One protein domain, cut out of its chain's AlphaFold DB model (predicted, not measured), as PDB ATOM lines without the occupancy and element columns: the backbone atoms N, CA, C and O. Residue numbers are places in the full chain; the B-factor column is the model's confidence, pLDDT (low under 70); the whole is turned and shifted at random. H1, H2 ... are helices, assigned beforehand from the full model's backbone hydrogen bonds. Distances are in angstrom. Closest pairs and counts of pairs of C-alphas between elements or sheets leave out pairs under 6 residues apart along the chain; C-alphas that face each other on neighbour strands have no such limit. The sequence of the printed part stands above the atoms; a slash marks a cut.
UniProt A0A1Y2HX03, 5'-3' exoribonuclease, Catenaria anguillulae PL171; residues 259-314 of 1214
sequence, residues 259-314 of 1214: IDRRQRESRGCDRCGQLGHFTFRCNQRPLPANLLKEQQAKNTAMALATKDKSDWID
ATOM      1  N   ILE A 259      95.004  26.389  43.715       78.12
ATOM      2  CA  ILE A 259      95.771  27.124  44.730       78.12
ATOM      3  C   ILE A 259      97.242  27.214  44.292       78.12
ATOM      4  O   ILE A 259      97.728  28.323  44.073       78.12
ATOM      5  N   ASP A 260      97.907  26.081  44.036       75.44
ATOM      6  CA  ASP A 260      99.287  25.985  43.530       75.44
ATOM      7  C   ASP A 260      99.505  26.888  42.311       75.44
ATOM      8  O   ASP A 260     100.491  27.622  42.214       75.44
ATOM      9  N   ARG A 261      98.560  26.853  41.360       79.69
ATOM     10  CA  ARG A 261      98.601  27.658  40.138       79.69
ATOM     11  C   ARG A 261      98.569  29.151  40.458       79.69
ATOM     12  O   ARG A 261      99.432  29.880  39.975       79.69
ATOM     13  N   ARG A 262      97.640  29.604  41.309       77.94
ATOM     14  CA  ARG A 262      97.553  31.010  41.754       77.94
ATOM     15  C   ARG A 262      98.785  31.444  42.543       77.94
ATOM     16  O   ARG A 262      99.234  32.579  42.375       77.94
ATOM     17  N   GLN A 263      99.329  30.572  43.389       74.12
ATOM     18  CA  GLN A 263     100.553  30.833  44.143       74.12
ATOM     19  C   GLN A 263     101.746  31.001  43.198       74.12
ATOM     20  O   GLN A 263     102.410  32.029  43.257       74.12
ATOM     21  N   ARG A 264     101.969  30.073  42.257       73.19
ATOM     22  CA  ARG A 264     103.043  30.148  41.244       73.19
ATOM     23  C   ARG A 264     102.898  31.371  40.334       73.19
ATOM     24  O   ARG A 264     103.880  32.069  40.086       73.19
ATOM     25  N   GLU A 265     101.675  31.685  39.904       77.62
ATOM     26  CA  GLU A 265     101.350  32.905  39.149       77.62
ATOM     27  C   GLU A 265     101.634  34.193  39.951       77.62
ATOM     28  O   GLU A 265     101.983  35.206  39.348       77.62
ATOM     29  N   SER A 266     101.545  34.155  41.289       78.44
ATOM     30  CA  SER A 266     101.834  35.294  42.184       78.44
ATOM     31  C   SER A 266     103.313  35.383  42.601       78.44
ATOM     32  O   SER A 266     103.847  36.483  42.711       78.44
ATOM     33  N   ARG A 267     103.985  34.239  42.802       79.06
ATOM     34  CA  ARG A 267     105.417  34.103  43.132       79.06
ATOM     35  C   ARG A 267     106.285  34.548  41.954       79.06
ATOM     36  O   ARG A 267     107.275  35.258  42.134       79.06
ATOM     37  N   GLY A 268     105.878  34.185  40.739       81.56
ATOM     38  CA  GLY A 268     106.645  34.401  39.518       81.56
ATOM     39  C   GLY A 268     107.720  33.334  39.295       81.56
ATOM     40  O   GLY A 268     108.038  32.537  40.176       81.56
ATOM     41  N   CYS A 269     108.276  33.341  38.086       81.88
ATOM     42  CA  CYS A 269     109.196  32.341  37.549       81.88
ATOM     43  C   CYS A 269     110.344  31.975  38.513       81.88
ATOM     44  O   CYS A 269     111.180  32.823  38.832       81.88
ATOM     45  N   ASP A 270     110.470  30.692  38.873       74.81
ATOM     46  CA  ASP A 270     111.465  30.141  39.822       74.81
ATOM     47  C   ASP A 270     112.919  30.178  39.309       74.81
ATOM     48  O   ASP A 270     113.827  29.588  39.893       74.81
ATOM     49  N   ARG A 271     113.150  30.854  38.182       72.38
ATOM     50  CA  ARG A 271     114.466  31.071  37.583       72.38
ATOM     51  C   ARG A 271     114.848  32.544  37.499       72.38
ATOM     52  O   ARG A 271     116.026  32.850  37.646       72.38
ATOM     53  N   CYS A 272     113.897  33.450  37.265       80.50
ATOM     54  CA  CYS A 272     114.186  34.876  37.064       80.50
ATOM     55  C   CYS A 272     113.255  35.843  37.818       80.50
ATOM     56  O   CYS A 272     113.302  37.042  37.564       80.50
ATOM     57  N   GLY A 273     112.389  35.358  38.712       79.94
ATOM     58  CA  GLY A 273     111.529  36.193  39.559       79.94
ATOM     59  C   GLY A 273     110.518  37.071  38.810       79.94
ATOM     60  O   GLY A 273     109.863  37.899  39.433       79.94
ATOM     61  N   GLN A 274     110.377  36.929  37.491       82.06
ATOM     62  CA  GLN A 274     109.427  37.701  36.689       82.06
ATOM     63  C   GLN A 274     108.060  37.012  36.639       82.06
ATOM     64  O   GLN A 274     107.957  35.785  36.569       82.06
ATOM     65  N   LEU A 275     107.002  37.820  36.643       83.06
ATOM     66  CA  LEU A 275     105.621  37.368  36.485       83.06
ATOM     67  C   LEU A 275     105.308  37.002  35.020       83.06
ATOM     68  O   LEU A 275     106.047  37.342  34.094       83.06
ATOM     69  N   GLY A 276     104.183  36.317  34.802       79.62
ATOM     70  CA  GLY A 276     103.609  36.097  33.467       79.62
ATOM     71  C   GLY A 276     104.224  34.969  32.626       79.62
ATOM     72  O   GLY A 276     103.766  34.751  31.506       79.62
ATOM     73  N   HIS A 277     105.218  34.226  33.128       80.38
ATOM     74  CA  HIS A 277     105.717  33.022  32.456       80.38
ATOM     75  C   HIS A 277     106.214  31.946  33.433       80.38
ATOM     76  O   HIS A 277     106.692  32.244  34.524       80.38
ATOM     77  N   PHE A 278     106.132  30.683  33.007       70.56
ATOM     78  CA  PHE A 278     106.625  29.532  33.766       70.56
ATOM     79  C   PHE A 278     108.119  29.280  33.540       70.56
ATOM     80  O   PHE A 278     108.656  29.536  32.460       70.56
ATOM     81  N   THR A 279     108.763  28.663  34.528       70.06
ATOM     82  CA  THR A 279     110.196  28.332  34.571       70.06
ATOM     83  C   THR A 279     110.717  27.593  33.327       70.06
ATOM     84  O   THR A 279     111.837  27.852  32.881       70.06
ATOM     85  N   PHE A 280     109.904  26.747  32.680       54.56
ATOM     86  CA  PHE A 280     110.291  26.058  31.439       54.56
ATOM     87  C   PHE A 280     110.273  26.948  30.180       54.56
ATOM     88  O   PHE A 280     110.958  26.627  29.210       54.56
ATOM     89  N   ARG A 281     109.543  28.073  30.200       69.50
ATOM     90  CA  ARG A 281     109.504  29.099  29.135       69.50
ATOM     91  C   ARG A 281     110.426  30.293  29.424       69.50
ATOM     92  O   ARG A 281     110.439  31.258  28.666       69.50
ATOM     93  N   CYS A 282     111.199  30.239  30.510       73.31
ATOM     94  CA  CYS A 282     112.119  31.296  30.916       73.31
ATOM     95  C   CYS A 282     113.333  31.387  29.981       73.31
ATOM     96  O   CYS A 282     114.299  30.632  30.129       73.31
ATOM     97  N   ASN A 283     113.311  32.366  29.074       73.12
ATOM     98  CA  ASN A 283     114.446  32.750  28.229       73.12
ATOM     99  C   ASN A 283     115.474  33.655  28.946       73.12
ATOM    100  O   ASN A 283     116.525  33.945  28.385       73.12
ATOM    101  N   GLN A 284     115.195  34.087  30.179       69.56
ATOM    102  CA  GLN A 284     116.090  34.936  30.969       69.56
ATOM    103  C   GLN A 284     117.239  34.149  31.626       69.56
ATOM    104  O   GLN A 284     117.164  32.925  31.815       69.56
ATOM    105  N   ARG A 285     118.305  34.870  32.001       65.12
ATOM    106  CA  ARG A 285     119.398  34.352  32.843       65.12
ATOM    107  C   ARG A 285     118.865  34.008  34.252       65.12
ATOM    108  O   ARG A 285     117.913  34.651  34.698       65.12
ATOM    109  N   PRO A 286     119.432  33.009  34.959       61.31
ATOM    110  CA  PRO A 286     119.042  32.722  36.338       61.31
ATOM    111  C   PRO A 286     119.386  33.893  37.268       61.31
ATOM    112  O   PRO A 286     120.509  34.393  37.226       61.31
ATOM    113  N   LEU A 287     118.462  34.291  38.142       65.19
ATOM    114  CA  LEU A 287     118.764  35.210  39.241       65.19
ATOM    115  C   LEU A 287     119.484  34.456  40.380       65.19
ATOM    116  O   LEU A 287     119.109  33.320  40.686       65.19
ATOM    117  N   PRO A 288     120.495  35.058  41.040       59.47
ATOM    118  CA  PRO A 288     121.094  34.501  42.252       59.47
ATOM    119  C   PRO A 288     120.035  34.210  43.321       59.47
ATOM    120  O   PRO A 288     119.139  35.024  43.529       59.47
ATOM    121  N   ALA A 289     120.147  33.077  44.021       53.22
ATOM    122  CA  ALA A 289     119.078  32.542  44.875       53.22
ATOM    123  C   ALA A 289     118.533  33.541  45.918       53.22
ATOM    124  O   ALA A 289     117.326  33.595  46.134       53.22
ATOM    125  N   ASN A 290     119.401  34.367  46.512       54.50
ATOM    126  CA  ASN A 290     119.007  35.389  47.487       54.50
ATOM    127  C   ASN A 290     118.118  36.465  46.835       54.50
ATOM    128  O   ASN A 290     117.044  36.768  47.344       54.50
ATOM    129  N   LEU A 291     118.533  36.983  45.673       67.25
ATOM    130  CA  LEU A 291     117.788  37.987  44.902       67.25
ATOM    131  C   LEU A 291     116.512  37.403  44.280       67.25
ATOM    132  O   LEU A 291     115.515  38.106  44.152       67.25
ATOM    133  N   LEU A 292     116.522  36.115  43.921       70.06
ATOM    134  CA  LEU A 292     115.329  35.394  43.484       70.06
ATOM    135  C   LEU A 292     114.301  35.308  44.621       70.06
ATOM    136  O   LEU A 292     113.167  35.726  44.410       70.06
ATOM    137  N   LYS A 293     114.697  34.850  45.821       69.38
ATOM    138  CA  LYS A 293     113.815  34.824  47.002       69.38
ATOM    139  C   LYS A 293     113.312  36.225  47.360       69.38
ATOM    140  O   LYS A 293     112.124  36.390  47.612       69.38
ATOM    141  N   GLU A 294     114.175  37.241  47.325       71.81
ATOM    142  CA  GLU A 294     113.794  38.632  47.597       71.81
ATOM    143  C   GLU A 294     112.779  39.167  46.566       71.81
ATOM    144  O   GLU A 294     111.785  39.792  46.937       71.81
ATOM    145  N   GLN A 295     112.981  38.895  45.272       76.44
ATOM    146  CA  GLN A 295     112.050  39.302  44.217       76.44
ATOM    147  C   GLN A 295     110.725  38.533  44.292       76.44
ATOM    148  O   GLN A 295     109.666  39.138  44.151       76.44
ATOM    149  N   GLN A 296     110.763  37.227  44.559       78.44
ATOM    150  CA  GLN A 296     109.569  36.404  44.767       78.44
ATOM    151  C   GLN A 296     108.771  36.877  45.992       78.44
ATOM    152  O   GLN A 296     107.558  37.041  45.898       78.44
ATOM    153  N   ALA A 297     109.435  37.198  47.107       74.50
ATOM    154  CA  ALA A 297     108.793  37.778  48.285       74.50
ATOM    155  C   ALA A 297     108.153  39.145  47.977       74.50
ATOM    156  O   ALA A 297     107.012  39.385  48.368       74.50
ATOM    157  N   LYS A 298     108.832  40.016  47.213       79.00
ATOM    158  CA  LYS A 298     108.264  41.294  46.736       79.00
ATOM    159  C   LYS A 298     107.049  41.090  45.830       79.00
ATOM    160  O   LYS A 298     106.064  41.805  45.996       79.00
ATOM    161  N   ASN A 299     107.087  40.122  44.913       81.44
ATOM    162  CA  ASN A 299     105.955  39.784  44.048       81.44
ATOM    163  C   ASN A 299     104.745  39.322  44.877       81.44
ATOM    164  O   ASN A 299     103.652  39.865  44.725       81.44
ATOM    165  N   THR A 300     104.951  38.376  45.799       73.50
ATOM    166  CA  THR A 300     103.899  37.852  46.680       73.50
ATOM    167  C   THR A 300     103.342  38.943  47.599       73.50
ATOM    168  O   THR A 300     102.127  39.074  47.707       73.50
ATOM    169  N   ALA A 301     104.192  39.791  48.189       74.69
ATOM    170  CA  ALA A 301     103.770  40.934  49.005       74.69
ATOM    171  C   ALA A 301     102.998  41.996  48.196       74.69
ATOM    172  O   ALA A 301     102.013  42.555  48.677       74.69
ATOM    173  N   MET A 302     103.396  42.251  46.947       78.50
ATOM    174  CA  MET A 302     102.670  43.138  46.037       78.50
ATOM    175  C   MET A 302     101.317  42.539  45.630       78.50
ATOM    176  O   MET A 302     100.329  43.269  45.578       78.50
ATOM    177  N   ALA A 303     101.233  41.223  45.405       72.38
ATOM    178  CA  ALA A 303      99.966  40.531  45.178       72.38
ATOM    179  C   ALA A 303      99.052  40.616  46.416       72.38
ATOM    180  O   ALA A 303      97.891  41.001  46.273       72.38
ATOM    181  N   LEU A 304      99.590  40.350  47.617       67.56
ATOM    182  CA  LEU A 304      98.938  40.531  48.928       67.56
ATOM    183  C   LEU A 304      98.346  41.935  49.109       67.56
ATOM    184  O   LEU A 304      97.225  42.067  49.594       67.56
ATOM    185  N   ALA A 305      99.046  42.975  48.655       68.62
ATOM    186  CA  ALA A 305      98.602  44.363  48.770       68.62
ATOM    187  C   ALA A 305      97.621  44.839  47.672       68.62
ATOM    188  O   ALA A 305      97.123  45.960  47.779       68.62
ATOM    189  N   THR A 306      97.366  44.061  46.606       63.81
ATOM    190  CA  THR A 306      96.622  44.542  45.413       63.81
ATOM    191  C   THR A 306      95.406  43.712  44.993       63.81
ATOM    192  O   THR A 306      94.573  44.224  44.247       63.81
ATOM    193  N   LYS A 307      95.280  42.464  45.453       58.62
ATOM    194  CA  LYS A 307      94.110  41.603  45.202       58.62
ATOM    195  C   LYS A 307      92.921  41.964  46.095       58.62
ATOM    196  O   LYS A 307      93.099  42.330  47.256       58.62
ATOM    197  N   ASP A 308      91.712  41.782  45.573       55.94
ATOM    198  CA  ASP A 308      90.476  42.023  46.321       55.94
ATOM    199  C   ASP A 308      90.221  40.906  47.356       55.94
ATOM    200  O   ASP A 308      90.743  39.795  47.223       55.94
ATOM    201  N   LYS A 309      89.385  41.148  48.381       51.41
ATOM    202  CA  LYS A 309      89.103  40.143  49.443       51.41
ATOM    203  C   LYS A 309      88.594  38.798  48.887       51.41
ATOM    204  O   LYS A 309      88.754  37.773  49.541       51.41
ATOM    205  N   SER A 310      87.986  38.794  47.697       50.28
ATOM    206  CA  SER A 310      87.484  37.599  47.006       50.28
ATOM    207  C   SER A 310      88.564  36.714  46.376       50.28
ATOM    208  O   SER A 310      88.325  35.524  46.182       50.28
ATOM    209  N   ASP A 311      89.736  37.262  46.052       51.62
ATOM    210  CA  ASP A 311      90.768  36.542  45.287       51.62
ATOM    211  C   ASP A 311      91.656  35.659  46.185       51.62
ATOM    212  O   ASP A 311      92.372  34.781  45.696       51.62
ATOM    213  N   TRP A 312      91.558  35.868  47.502       55.59
ATOM    214  CA  TRP A 312      92.198  35.108  48.587       55.59
ATOM    215  C   TRP A 312      91.402  33.886  49.045       55.59
ATOM    216  O   TRP A 312      91.746  33.241  50.029       55.59
ATOM    217  N   ILE A 313      90.293  33.591  48.373       68.81
ATOM    218  CA  ILE A 313      89.365  32.551  48.798       68.81
ATOM    219  C   ILE A 313      89.767  31.238  48.124       68.81
ATOM    220  O   ILE A 313      89.449  30.994  46.956       68.81
ATOM    221  N   ASP A 314      90.504  30.419  48.882       79.19
ATOM    222  CA  ASP A 314      90.979  29.083  48.496       79.19
ATOM    223  C   ASP A 314      89.814  28.229  47.971       79.19
ATOM    224  O   ASP A 314      88.896  27.940  48.739       79.19
TER     225      ASP A 314
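This is residues 259 to 314 of the 1214 residues of the protein "5'-3' exoribonuclease" of Catenaria anguillulae PL171 (UniProt A0A1Y2HX03). A long helix, H2, makes one long side, with the short helix H1 and a looped stretch, residues 268 to 288, next to each other over it; H1 meets H2 steeply. Beyond H2, residues 305 to 310 stick out, and the tail then turns back towards the start of H1. The printed part has 56 residues with two named helices, H1 then H2, and no named strand; its class is all helix, with 25 residues in named elements, under half. It is compact, with a radius of gyration of the C-alphas of 11.7 A, and elongated, spanning 35 by 20 by 14 A.

H1 is residues 259 to 267, 12.0 A long, from C-alpha 259 at (95.771, 27.124, 44.730). H2 is residues 289 to 304, 22.0 A long, ending with C-alpha 304 at (98.938, 40.531, 48.928).

H1 and H2 touch, H2 with residues 296 to 303 alone; the closest C-alphas, of Arg 267 and Gln 296, are 5.0 A apart. They run opposite ways at a steep tilt of 68 degrees, only just short of about perpendicular. In H1 and H2 every O i to N i+4 pair is within hydrogen-bond range.

The C-alphas farthest apart, of Arg 285 and Ser 310, are 35.1 A apart. The printed part has no cut. The link from H1 to H2 is long, 21 residues. Mean pLDDT of the printed part is 70.9; 21 residues are under 70, among them 284 to 291 and 304 to 313.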